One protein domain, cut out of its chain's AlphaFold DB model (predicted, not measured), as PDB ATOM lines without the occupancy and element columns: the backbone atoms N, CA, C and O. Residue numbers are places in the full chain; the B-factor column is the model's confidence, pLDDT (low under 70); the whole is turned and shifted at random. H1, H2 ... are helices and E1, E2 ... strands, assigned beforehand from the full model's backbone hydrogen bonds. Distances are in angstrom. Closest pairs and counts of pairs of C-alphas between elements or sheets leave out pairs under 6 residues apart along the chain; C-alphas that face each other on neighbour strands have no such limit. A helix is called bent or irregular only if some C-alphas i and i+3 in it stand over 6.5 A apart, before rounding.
ATOM      1  N   LYS A 147       3.451 -17.914  56.748       43.38
ATOM      2  CA  LYS A 147       2.569 -18.639  55.817       43.38
ATOM      3  C   LYS A 147       1.338 -19.195  56.534       43.38
ATOM      4  O   LYS A 147       0.239 -18.932  56.048       43.38
ATOM      5  N   GLN A 148       1.523 -19.873  57.669       50.66
ATOM      6  CA  GLN A 148       0.459 -20.435  58.507       50.66
ATOM      7  C   GLN A 148      -0.508 -19.355  59.010       50.66
ATOM      8  O   GLN A 148      -1.700 -19.428  58.749       50.66
ATOM      9  N   LEU A 149       0.002 -18.288  59.622       51.25
ATOM     10  CA  LEU A 149      -0.824 -17.215  60.185       51.25
ATOM     11  C   LEU A 149      -1.780 -16.584  59.156       51.25
ATOM     12  O   LEU A 149      -2.940 -16.288  59.432       51.25
ATOM     13  N   VAL A 150      -1.334 -16.447  57.904       52.84
ATOM     14  CA  VAL A 150      -2.187 -15.926  56.826       52.84
ATOM     15  C   VAL A 150      -3.091 -17.005  56.215       52.84
ATOM     16  O   VAL A 150      -4.128 -16.654  55.653       52.84
ATOM     17  N   SER A 151      -2.771 -18.302  56.326       52.12
ATOM     18  CA  SER A 151      -3.757 -19.345  56.009       52.12
ATOM     19  C   SER A 151      -4.862 -19.388  57.068       52.12
ATOM     20  O   SER A 151      -6.022 -19.536  56.700       52.12
ATOM     21  N   GLU A 152      -4.546 -19.123  58.338       59.25
ATOM     22  CA  GLU A 152      -5.506 -18.979  59.440       59.25
ATOM     23  C   GLU A 152      -6.389 -17.728  59.287       59.25
ATOM     24  O   GLU A 152      -7.610 -17.835  59.392       59.25
ATOM     25  N   GLN A 153      -5.830 -16.566  58.920       59.06
ATOM     26  CA  GLN A 153      -6.629 -15.376  58.571       59.06
ATOM     27  C   GLN A 153      -7.548 -15.628  57.362       59.06
ATOM     28  O   GLN A 153      -8.735 -15.295  57.403       59.06
ATOM     29  N   LYS A 154      -7.030 -16.250  56.286       59.25
ATOM     30  CA  LYS A 154      -7.840 -16.607  55.105       59.25
ATOM     31  C   LYS A 154      -8.925 -17.631  55.454       59.25
ATOM     32  O   LYS A 154     -10.044 -17.500  54.967       59.25
ATOM     33  N   ARG A 155      -8.626 -18.594  56.331       63.59
ATOM     34  CA  ARG A 155      -9.578 -19.582  56.849       63.59
ATOM     35  C   ARG A 155     -10.659 -18.930  57.710       63.59
ATOM     36  O   ARG A 155     -11.825 -19.116  57.408       63.59
ATOM     37  N   SER A 156     -10.313 -18.082  58.683       66.50
ATOM     38  CA  SER A 156     -11.293 -17.374  59.528       66.50
ATOM     39  C   SER A 156     -12.262 -16.500  58.716       66.50
ATOM     40  O   SER A 156     -13.440 -16.393  59.074       66.50
ATOM     41  N   LEU A 157     -11.787 -15.920  57.605       68.81
ATOM     42  CA  LEU A 157     -12.601 -15.186  56.634       68.81
ATOM     43  C   LEU A 157     -13.503 -16.116  55.794       68.81
ATOM     44  O   LEU A 157     -14.678 -15.807  55.616       68.81
ATOM     45  N   VAL A 158     -12.991 -17.249  55.300       64.75
ATOM     46  CA  VAL A 158     -13.791 -18.256  54.569       64.75
ATOM     47  C   VAL A 158     -14.839 -18.908  55.477       64.75
ATOM     48  O   VAL A 158     -15.984 -19.057  55.066       64.75
ATOM     49  N   ASP A 159     -14.499 -19.217  56.724       71.00
ATOM     50  CA  ASP A 159     -15.406 -19.815  57.706       71.00
ATOM     51  C   ASP A 159     -16.499 -18.814  58.132       71.00
ATOM     52  O   ASP A 159     -17.668 -19.183  58.248       71.00
ATOM     53  N   PHE A 160     -16.166 -17.521  58.273       74.44
ATOM     54  CA  PHE A 160     -17.161 -16.454  58.471       74.44
ATOM     55  C   PHE A 160     -18.076 -16.290  57.247       74.44
ATOM     56  O   PHE A 160     -19.293 -16.227  57.394       74.44
ATOM     57  N   GLN A 161     -17.514 -16.302  56.037       63.03
ATOM     58  CA  GLN A 161     -18.275 -16.282  54.786       63.03
ATOM     59  C   GLN A 161     -19.196 -17.508  54.647       63.03
ATOM     60  O   GLN A 161     -20.327 -17.374  54.179       63.03
ATOM     61  N   ASN A 162     -18.756 -18.697  55.058       65.56
ATOM     62  CA  ASN A 162     -19.576 -19.906  55.021       65.56
ATOM     63  C   ASN A 162     -20.715 -19.833  56.044       65.56
ATOM     64  O   ASN A 162     -21.862 -20.064  55.672       65.56
ATOM     65  N   SER A 163     -20.433 -19.392  57.274       68.56
ATOM     66  CA  SER A 163     -21.457 -19.137  58.294       68.56
ATOM     67  C   SER A 163     -22.493 -18.098  57.831       68.56
ATOM     68  O   SER A 163     -23.694 -18.298  58.003       68.56
ATOM     69  N   LEU A 164     -22.060 -17.029  57.148       65.69
ATOM     70  CA  LEU A 164     -22.968 -16.052  56.539       65.69
ATOM     71  C   LEU A 164     -23.766 -16.621  55.357       65.69
ATOM     72  O   LEU A 164     -24.931 -16.267  55.220       65.69
ATOM     73  N   ASN A 165     -23.200 -17.501  54.523       62.19
ATOM     74  CA  ASN A 165     -23.932 -18.170  53.432       62.19
ATOM     75  C   ASN A 165     -24.986 -19.161  53.954       62.19
ATOM     76  O   ASN A 165     -26.054 -19.303  53.361       62.19
ATOM     77  N   GLU A 166     -24.689 -19.844  55.060       65.56
ATOM     78  CA  GLU A 166     -25.597 -20.780  55.727       65.56
ATOM     79  C   GLU A 166     -26.790 -20.042  56.366       65.56
ATOM     80  O   GLU A 166     -27.923 -20.520  56.312       65.56
ATOM     81  N   GLN A 167     -26.563 -18.818  56.862       58.94
ATOM     82  CA  GLN A 167     -27.613 -17.883  57.292       58.94
ATOM     83  C   GLN A 167     -28.353 -17.230  56.098       58.94
ATOM     84  O   GLN A 167     -29.573 -17.057  56.140       58.94
ATOM     85  N   ASN A 168     -27.642 -16.862  55.022       51.12
ATOM     86  CA  ASN A 168     -28.150 -16.056  53.903       51.12
ATOM     87  C   ASN A 168     -27.999 -16.751  52.539       51.12
ATOM     88  O   ASN A 168     -26.935 -16.780  51.927       51.12
ATOM     89  N   ASN A 169     -29.128 -17.185  51.977       48.62
ATOM     90  CA  ASN A 169     -29.227 -18.014  50.767       48.62
ATOM     91  C   ASN A 169     -28.914 -17.301  49.409       48.62
ATOM     92  O   ASN A 169     -29.549 -17.584  48.378       48.62
ATOM     93  N   LYS A 170     -27.969 -16.344  49.378       42.38
ATOM     94  CA  LYS A 170     -27.598 -15.530  48.200       42.38
ATOM     95  C   LYS A 170     -26.090 -15.266  48.069       42.38
ATOM     96  O   LYS A 170     -25.487 -14.619  48.912       42.38
ATOM     97  N   PHE A 171     -25.544 -15.614  46.904       48.53
ATOM     98  CA  PHE A 171     -24.241 -15.142  46.426       48.53
ATOM     99  C   PHE A 171     -24.252 -13.620  46.204       48.53
ATOM    100  O   PHE A 171     -24.881 -13.168  45.250       48.53
ATOM    101  N   ASP A 172     -23.567 -12.872  47.076       57.59
ATOM    102  CA  ASP A 172     -22.961 -11.533  46.872       57.59
ATOM    103  C   ASP A 172     -22.484 -11.000  48.247       57.59
ATOM    104  O   ASP A 172     -22.920  -9.953  48.704       57.59
ATOM    105  N   VAL A 173     -21.708 -11.779  49.008       60.47
ATOM    106  CA  VAL A 173     -21.479 -11.502  50.445       60.47
ATOM    107  C   VAL A 173     -20.138 -10.804  50.693       60.47
ATOM    108  O   VAL A 173     -20.129  -9.697  51.216       60.47
ATOM    109  N   PHE A 174     -19.015 -11.370  50.234       66.00
ATOM    110  CA  PHE A 174     -17.675 -10.759  50.326       66.00
ATOM    111  C   PHE A 174     -17.594  -9.283  49.897       66.00
ATOM    112  O   PHE A 174     -16.838  -8.519  50.488       66.00
ATOM    113  N   SER A 175     -18.359  -8.877  48.880       71.75
ATOM    114  CA  SER A 175     -18.431  -7.494  48.377       71.75
ATOM    115  C   SER A 175     -18.966  -6.504  49.428       71.75
ATOM    116  O   SER A 175     -18.693  -5.305  49.367       71.75
ATOM    117  N   LYS A 176     -19.695  -7.019  50.424       79.38
ATOM    118  CA  LYS A 176     -20.276  -6.291  51.552       79.38
ATOM    119  C   LYS A 176     -19.475  -6.425  52.853       79.38
ATOM    120  O   LYS A 176     -19.840  -5.775  53.832       79.38
ATOM    121  N   ILE A 177     -18.415  -7.243  52.883       83.50
ATOM    122  CA  ILE A 177     -17.568  -7.436  54.068       83.50
ATOM    123  C   ILE A 177     -16.356  -6.501  54.007       83.50
ATOM    124  O   ILE A 177     -15.484  -6.632  53.143       83.50
ATOM    125  N   ILE A 178     -16.258  -5.612  54.994       86.19
ATOM    126  CA  ILE A 178     -15.012  -4.906  55.305       86.19
ATOM    127  C   ILE A 178     -14.226  -5.645  56.387       86.19
ATOM    128  O   ILE A 178     -14.776  -6.407  57.185       86.19
ATOM    129  N   TYR A 179     -12.932  -5.362  56.437       86.69
ATOM    130  CA  TYR A 179     -12.030  -5.815  57.480       86.69
ATOM    131  C   TYR A 179     -11.344  -4.620  58.150       86.69
ATOM    132  O   TYR A 179     -10.855  -3.702  57.484       86.69
ATOM    133  N   LEU A 180     -11.339  -4.647  59.477       86.00
ATOM    134  CA  LEU A 180     -10.825  -3.624  60.378       86.00
ATOM    135  C   LEU A 180      -9.572  -4.160  61.080       86.00
ATOM    136  O   LEU A 180      -9.619  -5.241  61.662       86.00
ATOM    137  N   GLU A 181      -8.479  -3.396  61.082       85.31
ATOM    138  CA  GLU A 181      -7.284  -3.667  61.896       85.31
ATOM    139  C   GLU A 181      -7.026  -2.529  62.885       85.31
ATOM    140  O   GLU A 181      -7.419  -1.384  62.640       85.31
ATOM    141  N   ASN A 182      -6.278  -2.828  63.952       84.38
ATOM    142  CA  ASN A 182      -5.859  -1.859  64.969       84.38
ATOM    143  C   ASN A 182      -7.042  -1.250  65.747       84.38
ATOM    144  O   ASN A 182      -7.108  -0.039  65.974       84.38
ATOM    145  N   ILE A 183      -7.990  -2.109  66.127       85.25
ATOM    146  CA  ILE A 183      -9.103  -1.783  67.020       85.25
ATOM    147  C   ILE A 183      -8.575  -1.765  68.475       85.25
ATOM    148  O   ILE A 183      -7.756  -2.623  68.815       85.25
ATOM    149  N   PRO A 184      -9.019  -0.833  69.345       80.00
ATOM    150  CA  PRO A 184      -8.635  -0.817  70.760       80.00
ATOM    151  C   PRO A 184      -9.004  -2.102  71.523       80.00
ATOM    152  O   PRO A 184      -9.988  -2.772  71.211       80.00
ATOM    153  N   GLU A 185      -8.261  -2.399  72.589       73.69
ATOM    154  CA  GLU A 185      -8.439  -3.614  73.406       73.69
ATOM    155  C   GLU A 185      -9.811  -3.688  74.110       73.69
ATOM    156  O   GLU A 185     -10.357  -4.770  74.299       73.69
ATOM    157  N   GLY A 186     -10.412  -2.536  74.433       70.88
ATOM    158  CA  GLY A 186     -11.737  -2.440  75.064       70.88
ATOM    159  C   GLY A 186     -12.931  -2.255  74.114       70.88
ATOM    160  O   GLY A 186     -14.050  -2.128  74.606       70.88
ATOM    161  N   PHE A 187     -12.717  -2.191  72.795       79.19
ATOM    162  CA  PHE A 187     -13.773  -1.906  71.810       79.19
ATOM    163  C   PHE A 187     -14.636  -3.147  71.531       79.19
ATOM    164  O   PHE A 187     -14.106  -4.223  71.255       79.19
ATOM    165  N   LYS A 188     -15.962  -2.991  71.572       79.56
ATOM    166  CA  LYS A 188     -16.947  -4.065  71.375       79.56
ATOM    167  C   LYS A 188     -17.778  -3.849  70.108       79.56
ATOM    168  O   LYS A 188     -17.732  -2.796  69.477       79.56
ATOM    169  N   ASP A 189     -18.584  -4.851  69.773       81.06
ATOM    170  CA  ASP A 189     -19.503  -4.865  68.629       81.06
ATOM    171  C   ASP A 189     -20.358  -3.589  68.515       81.06
ATOM    172  O   ASP A 189     -20.486  -3.030  67.427       81.06
ATOM    173  N   GLU A 190     -20.903  -3.098  69.635       84.62
ATOM    174  CA  GLU A 190     -21.709  -1.867  69.674       84.62
ATOM    175  C   GLU A 190     -20.877  -0.615  69.336       84.62
ATOM    176  O   GLU A 190     -21.356   0.251  68.607       84.62
ATOM    177  N   ASP A 191     -19.617  -0.535  69.778       84.50
ATOM    178  CA  ASP A 191     -18.731   0.604  69.491       84.50
ATOM    179  C   ASP A 191     -18.321   0.636  68.007       84.50
ATOM    180  O   ASP A 191     -18.269   1.696  67.380       84.50
ATOM    181  N   ILE A 192     -18.074  -0.537  67.410       82.56
ATOM    182  CA  ILE A 192     -17.783  -0.696  65.972       82.56
ATOM    183  C   ILE A 192     -19.017  -0.347  65.130       82.56
ATOM    184  O   ILE A 192     -18.915   0.288  64.079       82.56
ATOM    185  N   LYS A 193     -20.201  -0.744  65.596       84.06
ATOM    186  CA  LYS A 193     -21.493  -0.455  64.972       84.06
ATOM    187  C   LYS A 193     -21.843   1.032  65.039       84.06
ATOM    188  O   LYS A 193     -22.307   1.566  64.035       84.06
ATOM    189  N   ASP A 194     -21.543   1.719  66.142       84.25
ATOM    190  CA  ASP A 194     -21.691   3.176  66.236       84.25
ATOM    191  C   ASP A 194     -20.640   3.934  65.401       84.25
ATOM    192  O   ASP A 194     -20.993   4.922  64.757       84.25
ATOM    193  N   LEU A 195     -19.403   3.431  65.286       82.38
ATOM    194  CA  LEU A 195     -18.376   3.971  64.375       82.38
ATOM    195  C   LEU A 195     -18.809   3.930  62.893       82.38
ATOM    196  O   LEU A 195     -18.448   4.808  62.109       82.38
ATOM    197  N   LEU A 196     -19.563   2.899  62.497       83.50
ATOM    198  CA  LEU A 196     -19.981   2.651  61.109       83.50
ATOM    199  C   LEU A 196     -21.423   3.105  60.801       83.50
ATOM    200  O   LEU A 196     -21.856   3.053  59.648       83.50
ATOM    201  N   LYS A 197     -22.145   3.602  61.808       84.19
ATOM    202  CA  LYS A 197     -23.549   4.049  61.763       84.19
ATOM    203  C   LYS A 197     -23.823   5.115  60.704       84.19
ATOM    204  O   LYS A 197     -24.830   5.043  60.002       84.19
ATOM    205  N   ASP A 198     -22.899   6.063  60.555       81.31
ATOM    206  CA  ASP A 198     -22.965   7.142  59.559       81.31
ATOM    207  C   ASP A 198     -22.731   6.645  58.119       81.31
ATOM    208  O   ASP A 198     -23.018   7.357  57.155       81.31
ATOM    209  N   VAL A 199     -22.218   5.419  57.954       83.88
ATOM    210  CA  VAL A 199     -21.951   4.801  56.650       83.88
ATOM    211  C   VAL A 199     -23.158   4.017  56.138       83.88
ATOM    212  O   VAL A 199     -23.492   4.100  54.950       83.88
ATOM    213  N   GLY A 200     -23.808   3.240  57.009       81.38
ATOM    214  CA  GLY A 200     -24.961   2.419  56.648       81.38
ATOM    215  C   GLY A 200     -25.298   1.318  57.649       81.38
ATOM    216  O   GLY A 200     -24.678   1.181  58.700       81.38
ATOM    217  N   THR A 201     -26.295   0.507  57.302       83.06
ATOM    218  CA  THR A 201     -26.754  -0.620  58.118       83.06
ATOM    219  C   THR A 201     -25.790  -1.805  58.036       83.06
ATOM    220  O   THR A 201     -25.629  -2.425  56.981       83.06
ATOM    221  N   THR A 202     -25.164  -2.136  59.164       85.19
ATOM    222  CA  THR A 202     -24.424  -3.387  59.360       85.19
ATOM    223  C   THR A 202     -25.393  -4.539  59.639       85.19
ATOM    224  O   THR A 202     -26.436  -4.351  60.268       85.19
ATOM    225  N   THR A 203     -25.075  -5.730  59.133       80.81
ATOM    226  CA  THR A 203     -25.885  -6.955  59.284       80.81
ATOM    227  C   THR A 203     -25.228  -7.975  60.202       80.81
ATOM    228  O   THR A 203     -25.932  -8.677  60.925       80.81
ATOM    229  N   SER A 204     -23.897  -8.045  60.200       80.44
ATOM    230  CA  SER A 204     -23.123  -8.973  61.022       80.44
ATOM    231  C   SER A 204     -21.746  -8.402  61.355       80.44
ATOM    232  O   SER A 204     -21.201  -7.580  60.614       80.44
ATOM    233  N   TYR A 205     -21.182  -8.842  62.474       84.56
ATOM    234  CA  TYR A 205     -19.876  -8.434  62.977       84.56
ATOM    235  C   TYR A 205     -19.205  -9.614  63.687       84.56
ATOM    236  O   TYR A 205     -19.849 -10.368  64.413       84.56
ATOM    237  N   LYS A 206     -17.900  -9.776  63.457       82.25
ATOM    238  CA  LYS A 206     -17.041 -10.781  64.092       82.25
ATOM    239  C   LYS A 206     -15.732 -10.110  64.493       82.25
ATOM    240  O   LYS A 206     -14.849  -9.935  63.651       82.25
ATOM    241  N   VAL A 207     -15.621  -9.723  65.761       83.00
ATOM    242  CA  VAL A 207     -14.366  -9.250  66.364       83.00
ATOM    243  C   VAL A 207     -13.493 -10.457  66.710       83.00
ATOM    244  O   VAL A 207     -13.990 -11.476  67.186       83.00
ATOM    245  N   GLN A 208     -12.192 -10.358  66.451       80.19
ATOM    246  CA  GLN A 208     -11.202 -11.379  66.779       80.19
ATOM    247  C   GLN A 208      -9.894 -10.693  67.200       80.19
ATOM    248  O   GLN A 208      -9.411  -9.792  66.518       80.19
ATOM    249  N   TYR A 209      -9.291 -11.121  68.308       79.62
ATOM    250  CA  TYR A 209      -7.932 -10.695  68.644       79.62
ATOM    251  C   TYR A 209      -6.933 -11.371  67.695       79.62
ATOM    252  O   TYR A 209      -6.988 -12.586  67.493       79.62
ATOM    253  N   ASN A 210      -6.034 -10.594  67.087       74.75
ATOM    254  CA  ASN A 210      -4.950 -11.113  66.258       74.75
ATOM    255  C   ASN A 210      -3.659 -11.165  67.088       74.75
ATOM    256  O   ASN A 210      -3.013 -10.140  67.327       74.75
ATOM    257  N   GLU A 211      -3.285 -12.374  67.508       70.38
ATOM    258  CA  GLU A 211      -2.145 -12.636  68.397       70.38
ATOM    259  C   GLU A 211      -0.793 -12.220  67.789       70.38
ATOM    260  O   GLU A 211       0.112 -11.799  68.510       70.38
ATOM    261  N   GLU A 212      -0.669 -12.269  66.459       63.44
ATOM    262  CA  GLU A 212       0.547 -11.943  65.698       63.44
ATOM    263  C   GLU A 212       0.893 -10.458  65.798       63.44
ATOM    264  O   GLU A 212       2.039 -10.068  66.027       63.44
ATOM    265  N   LYS A 213      -0.127  -9.625  65.564       66.50
ATOM    266  CA  LYS A 213      -0.023  -8.166  65.505       66.50
ATOM    267  C   LYS A 213      -0.266  -7.525  66.867       66.50
ATOM    268  O   LYS A 213       0.011  -6.339  67.015       66.50
ATOM    269  N   LYS A 214      -0.785  -8.298  67.829       75.62
ATOM    270  CA  LYS A 214      -1.251  -7.851  69.150       75.62
ATOM    271  C   LYS A 214      -2.269  -6.713  69.059       75.62
ATOM    272  O   LYS A 214      -2.181  -5.724  69.777       75.62
ATOM    273  N   VAL A 215      -3.229  -6.853  68.143       77.94
ATOM    274  CA  VAL A 215      -4.340  -5.904  67.968       77.94
ATOM    275  C   VAL A 215      -5.657  -6.642  67.796       77.94
ATOM    276  O   VAL A 215      -5.697  -7.722  67.204       77.94
ATOM    277  N   ASN A 216      -6.755  -6.026  68.230       82.75
ATOM    278  CA  ASN A 216      -8.076  -6.471  67.810       82.75
ATOM    279  C   ASN A 216      -8.273  -6.169  66.315       82.75
ATOM    280  O   ASN A 216      -7.893  -5.105  65.805       82.75
ATOM    281  N   THR A 217      -8.879  -7.122  65.615       84.88
ATOM    282  CA  THR A 217      -9.351  -6.993  64.238       84.88
ATOM    283  C   THR A 217     -10.832  -7.361  64.186       84.88
ATOM    284  O   THR A 217     -11.369  -7.967  65.116       84.88
ATOM    285  N   ALA A 218     -11.539  -6.958  63.134       85.38
ATOM    286  CA  ALA A 218     -12.936  -7.344  62.966       85.38
ATOM    287  C   ALA A 218     -13.328  -7.476  61.498       85.38
ATOM    288  O   ALA A 218     -12.882  -6.705  60.649       85.38
ATOM    289  N   PHE A 219     -14.221  -8.420  61.222       86.06
ATOM    290  CA  PHE A 219     -14.963  -8.493  59.970       86.06
ATOM    291  C   PHE A 219     -16.357  -7.914  60.202       86.06
ATOM    292  O   PHE A 219     -17.012  -8.274  61.181       86.06
ATOM    293  N   VAL A 220     -16.811  -7.021  59.322       85.69
ATOM    294  CA  VAL A 220     -18.148  -6.412  59.402       85.69
ATOM    295  C   VAL A 220     -18.827  -6.518  58.047       85.69
ATOM    296  O   VAL A 220     -18.292  -6.053  57.042       85.69
ATOM    297  N   GLU A 221     -20.009  -7.126  58.033       85.44
ATOM    298  CA  GLU A 221     -20.889  -7.203  56.871       85.44
ATOM    299  C   GLU A 221     -21.875  -6.023  56.886       85.44
ATOM    300  O   GLU A 221     -22.482  -5.707  57.914       85.44
ATOM    301  N   PHE A 222     -22.050  -5.381  55.732       85.38
ATOM    302  CA  PHE A 222     -23.104  -4.399  55.493       85.38
ATOM    303  C   PHE A 222     -24.279  -4.988  54.712       85.38
ATOM    304  O   PHE A 222     -24.123  -5.887  53.893       85.38
ATOM    305  N   GLN A 223     -25.453  -4.375  54.847       82.38
ATOM    306  CA  GLN A 223     -26.634  -4.746  54.065       82.38
ATOM    307  C   GLN A 223     -26.455  -4.515  52.548       82.38
ATOM    308  O   GLN A 223     -27.028  -5.245  51.737       82.38
ATOM    309  N   ASN A 224     -25.647  -3.521  52.152       81.75
ATOM    310  CA  ASN A 224     -25.371  -3.175  50.754       81.75
ATOM    311  C   ASN A 224     -23.867  -2.984  50.505       81.75
ATOM    312  O   ASN A 224     -23.170  -2.376  51.317       81.75
ATOM    313  N   GLU A 225     -23.402  -3.395  49.322       81.69
ATOM    314  CA  GLU A 225     -22.022  -3.201  48.843       81.69
ATOM    315  C   GLU A 225     -21.605  -1.713  48.842       81.69
ATOM    316  O   GLU A 225     -20.467  -1.369  49.161       81.69
ATOM    317  N   GLU A 226     -22.543  -0.806  48.539       83.38
ATOM    318  CA  GLU A 226     -22.294   0.641  48.547       83.38
ATOM    319  C   GLU A 226     -21.876   1.162  49.936       83.38
ATOM    320  O   GLU A 226     -21.048   2.071  50.010       83.38
ATOM    321  N   HIS A 227     -22.368   0.566  51.032       86.56
ATOM    322  CA  HIS A 227     -21.964   0.943  52.393       86.56
ATOM    323  C   HIS A 227     -20.573   0.401  52.744       86.56
ATOM    324  O   HIS A 227     -19.761   1.140  53.292       86.56
ATOM    325  N   ALA A 228     -20.247  -0.835  52.350       84.19
ATOM    326  CA  ALA A 228     -18.897  -1.379  52.518       84.19
ATOM    327  C   ALA A 228     -17.853  -0.506  51.794       84.19
ATOM    328  O   ALA A 228     -16.885  -0.050  52.404       84.19
ATOM    329  N   LYS A 229     -18.118  -0.152  50.529       83.69
ATOM    330  CA  LYS A 229     -17.284   0.773  49.739       83.69
ATOM    331  C   LYS A 229     -17.221   2.182  50.330       83.69
ATOM    332  O   LYS A 229     -16.193   2.847  50.213       83.69
ATOM    333  N   ALA A 230     -18.294   2.653  50.968       83.88
ATOM    334  CA  ALA A 230     -18.288   3.926  51.679       83.88
ATOM    335  C   ALA A 230     -17.406   3.870  52.946       83.88
ATOM    336  O   ALA A 230     -16.633   4.806  53.165       83.88
ATOM    337  N   ALA A 231     -17.421   2.765  53.702       85.25
ATOM    338  CA  ALA A 231     -16.613   2.580  54.912       85.25
ATOM    339  C   ALA A 231     -15.101   2.599  54.638       85.25
ATOM    340  O   ALA A 231     -14.340   3.093  55.466       85.25
ATOM    341  N   LEU A 232     -14.650   2.163  53.454       83.56
ATOM    342  CA  LEU A 232     -13.240   2.278  53.040       83.56
ATOM    343  C   LEU A 232     -12.714   3.725  53.090       83.56
ATOM    344  O   LEU A 232     -11.525   3.942  53.311       83.56
ATOM    345  N   ASN A 233     -13.581   4.730  52.921       82.50
ATOM    346  CA  ASN A 233     -13.192   6.146  52.989       82.50
ATOM    347  C   ASN A 233     -12.959   6.631  54.433       82.50
ATOM    348  O   ASN A 233     -12.396   7.705  54.626       82.50
ATOM    349  N   LEU A 234     -13.353   5.837  55.437       80.50
ATOM    350  CA  LEU A 234     -13.020   6.035  56.851       80.50
ATOM    351  C   LEU A 234     -11.702   5.336  57.250       80.50
ATOM    352  O   LEU A 234     -11.319   5.351  58.421       80.50
ATOM    353  N   ASN A 235     -10.981   4.730  56.298       84.69
ATOM    354  CA  ASN A 235      -9.677   4.124  56.551       84.69
ATOM    355  C   ASN A 235      -8.693   5.154  57.131       84.69
ATOM    356  O   ASN A 235      -8.335   6.141  56.487       84.69
ATOM    357  N   GLY A 236      -8.224   4.900  58.352       79.00
ATOM    358  CA  GLY A 236      -7.317   5.781  59.067       79.00
ATOM    359  C   GLY A 236      -7.971   6.750  60.048       79.00
ATOM    360  O   GLY A 236      -7.269   7.658  60.507       79.00
ATOM    361  N   LEU A 237      -9.252   6.558  60.397       81.38
ATOM    362  CA  LEU A 237      -9.855   7.168  61.587       81.38
ATOM    363  C   LEU A 237      -8.982   6.930  62.830       81.38
ATOM    364  O   LEU A 237      -8.418   5.852  63.020       81.38
ATOM    365  N   LYS A 238      -8.895   7.942  63.699       80.00
ATOM    366  CA  LYS A 238      -8.272   7.826  65.023       80.00
ATOM    367  C   LYS A 238      -9.354   7.653  66.081       80.00
ATOM    368  O   LYS A 238     -10.251   8.487  66.170       80.00
ATOM    369  N   VAL A 239      -9.233   6.604  66.885       76.38
ATOM    370  CA  VAL A 239     -10.121   6.279  68.001       76.38
ATOM    371  C   VAL A 239      -9.250   6.152  69.247       76.38
ATOM    372  O   VAL A 239      -8.504   5.187  69.418       76.38
ATOM    373  N   GLY A 240      -9.269   7.198  70.076       74.00
ATOM    374  CA  GLY A 240      -8.228   7.411  71.082       74.00
ATOM    375  C   GLY A 240      -6.850   7.518  70.417       74.00
ATOM    376  O   GLY A 240      -6.672   8.252  69.443       74.00
ATOM    377  N   GLU A 241      -5.885   6.756  70.924       73.75
ATOM    378  CA  GLU A 241      -4.523   6.686  70.372       73.75
ATOM    379  C   GLU A 241      -4.418   5.783  69.128       73.75
ATOM    380  O   GLU A 241      -3.488   5.921  68.330       73.75
ATOM    381  N   HIS A 242      -5.386   4.886  68.919       77.44
ATOM    382  CA  HIS A 242      -5.331   3.869  67.873       77.44
ATOM    383  C   HIS A 242      -5.848   4.421  66.541       77.44
ATOM    384  O   HIS A 242      -6.943   4.979  66.446       77.44
ATOM    385  N   LYS A 243      -5.058   4.255  65.475       84.19
ATOM    386  CA  LYS A 243      -5.482   4.548  64.102       84.19
ATOM    387  C   LYS A 243      -6.063   3.279  63.480       84.19
ATOM    388  O   LYS A 243      -5.291   2.404  63.088       84.19
ATOM    389  N   ILE A 244      -7.387   3.202  63.376       86.06
ATOM    390  CA  ILE A 244      -8.095   2.067  62.774       86.06
ATOM    391  C   ILE A 244      -7.798   2.032  61.271       86.06
ATOM    392  O   ILE A 244      -7.888   3.050  60.578       86.06
ATOM    393  N   ILE A 245      -7.446   0.854  60.760       83.50
ATOM    394  CA  ILE A 245      -7.197   0.609  59.337       83.50
ATOM    395  C   ILE A 245      -8.399  -0.145  58.773       83.50
ATOM    396  O   ILE A 245      -8.795  -1.160  59.337       83.50
ATOM    397  N   ILE A 246      -8.964   0.328  57.660       87.06
ATOM    398  CA  ILE A 246     -10.121  -0.302  57.001       87.06
ATOM    399  C   ILE A 246      -9.711  -0.785  55.609       87.06
ATOM    400  O   ILE A 246      -9.128  -0.025  54.832       87.06
ATOM    401  N   LYS A 247     -10.004  -2.049  55.297       82.56
ATOM    402  CA  LYS A 247      -9.687  -2.717  54.027       82.56
ATOM    403  C   LYS A 247     -10.902  -3.480  53.497       82.56
ATOM    404  O   LYS A 247     -11.743  -3.925  54.275       82.56
ATOM    405  N   ASP A 248     -10.943  -3.724  52.189       79.56
ATOM    406  CA  ASP A 248     -11.806  -4.769  51.626       79.56
ATOM    407  C   ASP A 248     -11.366  -6.146  52.134       79.56
ATOM    408  O   ASP A 248     -10.170  -6.458  52.099       79.56
ATOM    409  N   ALA A 249     -12.314  -7.022  52.482       74.44
ATOM    410  CA  ALA A 249     -12.003  -8.425  52.764       74.44
ATOM    411  C   ALA A 249     -11.297  -9.111  51.572       74.44
ATOM    412  O   ALA A 249     -10.357  -9.883  51.758       74.44
ATOM    413  N   TYR A 250     -11.672  -8.754  50.336       65.50
ATOM    414  CA  TYR A 250     -10.999  -9.210  49.115       65.50
ATOM    415  C   TYR A 250      -9.519  -8.792  49.029       65.50
ATOM    416  O   TYR A 250      -8.703  -9.554  48.505       65.50
ATOM    417  N   SER A 251      -9.133  -7.623  49.554       64.81
ATOM    418  CA  SER A 251      -7.744  -7.145  49.465       64.81
ATOM    419  C   SER A 251      -6.773  -8.011  50.280       64.81
ATOM    420  O   SER A 251      -5.622  -8.181  49.878       64.81
ATOM    421  N   LEU A 252      -7.245  -8.657  51.354       64.44
ATOM    422  CA  LEU A 252      -6.467  -9.641  52.126       64.44
ATOM    423  C   LEU A 252      -6.097 -10.888  51.314       64.44
ATOM    424  O   LEU A 252      -5.087 -11.543  51.583       64.44
ATOM    425  N   LEU A 253      -6.909 -11.232  50.310       58.16
ATOM    426  CA  LEU A 253      -6.624 -12.360  49.432       58.16
ATOM    427  C   LEU A 253      -5.458 -12.034  48.489       58.16
ATOM    428  O   LEU A 253      -4.593 -12.894  48.304       58.16
ATOM    429  N   ILE A 254      -5.427 -10.794  47.984       51.38
ATOM    430  CA  ILE A 254      -4.533 -10.277  46.932       51.38
ATOM    431  C   ILE A 254      -3.190  -9.762  47.489       51.38
ATOM    432  O   ILE A 254      -2.170  -9.835  46.804       51.38
ATOM    433  N   GLU A 255      -3.140  -9.285  48.743       47.31
ATOM    434  CA  GLU A 255      -1.937  -8.680  49.354       47.31
ATOM    435  C   GLU A 255      -0.670  -9.571  49.323       47.31
ATOM    436  O   GLU A 255       0.436  -9.046  49.481       47.31
ATOM    437  N   LYS A 256      -0.786 -10.894  49.111       45.91
ATOM    438  CA  LYS A 256       0.371 -11.803  49.009       45.91
ATOM    439  C   LYS A 256       0.983 -11.935  47.613       45.91
ATOM    440  O   LYS A 256       2.191 -12.137  47.545       45.91
ATOM    441  N   ASP A 257       0.244 -11.739  46.525       40.88
ATOM    442  CA  ASP A 257       0.805 -11.916  45.171       40.88
ATOM    443  C   ASP A 257       1.821 -10.815  44.826       40.88
ATOM    444  O   ASP A 257       2.775 -11.031  44.081       40.88
ATOM    445  N   ILE A 258       1.670  -9.641  45.448       40.34
ATOM    446  CA  ILE A 258       2.608  -8.516  45.339       40.34
ATOM    447  C   ILE A 258       3.823  -8.716  46.264       40.34
ATOM    448  O   ILE A 258       4.948  -8.411  45.868       40.34
ATOM    449  N   LYS A 259       3.623  -9.264  47.472       42.19
ATOM    450  CA  LYS A 259       4.693  -9.489  48.468       42.19
ATOM    451  C   LYS A 259       5.583 -10.688  48.123       42.19
ATOM    452  O   LYS A 259       6.796 -10.592  48.266       42.19
ATOM    453  N   ASN A 260       5.019 -11.763  47.568       40.16
ATOM    454  CA  ASN A 260       5.784 -12.906  47.051       40.16
ATOM    455  C   ASN A 260       6.704 -12.528  45.870       40.16
ATOM    456  O   ASN A 260       7.637 -13.265  45.576       40.16
ATOM    457  N   ASN A 261       6.455 -11.389  45.213       36.78
ATOM    458  CA  ASN A 261       7.267 -10.855  44.116       36.78
ATOM    459  C   ASN A 261       8.200  -9.695  44.533       36.78
ATOM    460  O   ASN A 261       8.854  -9.126  43.664       36.78
TER     461      ASN A 261
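AT A GLANCE: This is residues 147 to 261 of the 675 residues of the protein "RNA-binding protein, putative" of Hepatocystis sp. ex Piliocolobus tephrosceles (UniProt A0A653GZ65). A strongly twisted sheet of four strands has helices over both faces: the short helices H2 and H3 cover one face, and the long helix H1 runs over E2 and E3 on the other. H4 starts on H1's face, with residues 249 to 252 near E1, and runs on beside the strands. The printed part has 115 residues with four named helices and four named strands, in the order H1, E1, H2, E2, E3, H3, E4, H4; the sheet's order is E2, E3, E1, E4, all antiparallel. The class is mixed, helices and strands. The whole is compact, with a radius of gyration of the C-alphas of 13.8 A and spans of 39 by 37 by 23 A.

HOW THE PARTS SIT: Edge strand E2, residues 202 to 210, and inner strand E3, residues 215 to 222, form a hairpin, with N 206 and O 219 2.9 A apart, within hydrogen-bond range. On the other side of E3 is E1, residues 177 to 183, with N 180 and O 218 at 2.8 A. E4, residues 245 to 248, is the other edge strand, with N 179 and O 247 at 2.9 A across E1 and E4. H3, residues 225 to 234, is over E1 and along it, at 14 degrees on the local plane and a height over the sheet of 7.9 A; its closest C-alphas to E4 are those of Leu 232 and Ile 246, 5.7 A. H2, residues 189 to 196, is on the same face, across the strands and only just over E3, on which 3 of its C-alphas fall, at a height of 8.0 A. H2 and H3 are close but not clearly touching, about perpendicular at 84 degrees, with the C-alphas of Leu 196 and Ala 231 closest at 7.1 A. E1, H2, E2 and E3, H3, E4 are split strand-helix-strand units, two strands running the same way with another strand between them, each with a right-handed crossover. On the opposite face H1, residues 147 to 167, is along E2 at 23 degrees on the local plane, at a height of 10.0 A. H4, residues 249 to 259, is on H1's face but over none of the strands. With residues 154 to 157 alone H1 only just touches H4, with 3 pairs of C-alphas within 8 A, the closest those of Lys 154 and Leu 253 at 7.2 A; the tilt is shallow, 22 degrees, opposite ways. Every O i to N i+4 pair is within hydrogen-bond range in H1 and H2, against 4 of 6 in H3 and 1 of 7 in H4, where 5 of 8 O i to N i+3 pairs are.

IN THESE COORDINATES: H1 begins at C-alpha 147, (2.569, -18.639, 55.817), and is 30.2 A long. E3 is 22.6 A, E2 22.1 A and E1 16.5 A long. H4, 17.3 A, ends at C-alpha 259, (4.693, -9.489, 48.468); it is irregular, with C-alphas 253 and 256 7.0 A apart.

THE WHOLE: The two C-alphas farthest apart are those of Asn 169 and Glu 241, 40.1 A. The printed part has no cut, and no link is long. Residues 166 to 171, of which 166 to 167 belong to H1, stand free. Mean pLDDT of the printed part is 72.7; residues 147 to 158, 161 to 174, 212 to 213 and 250 to 261 are under 70.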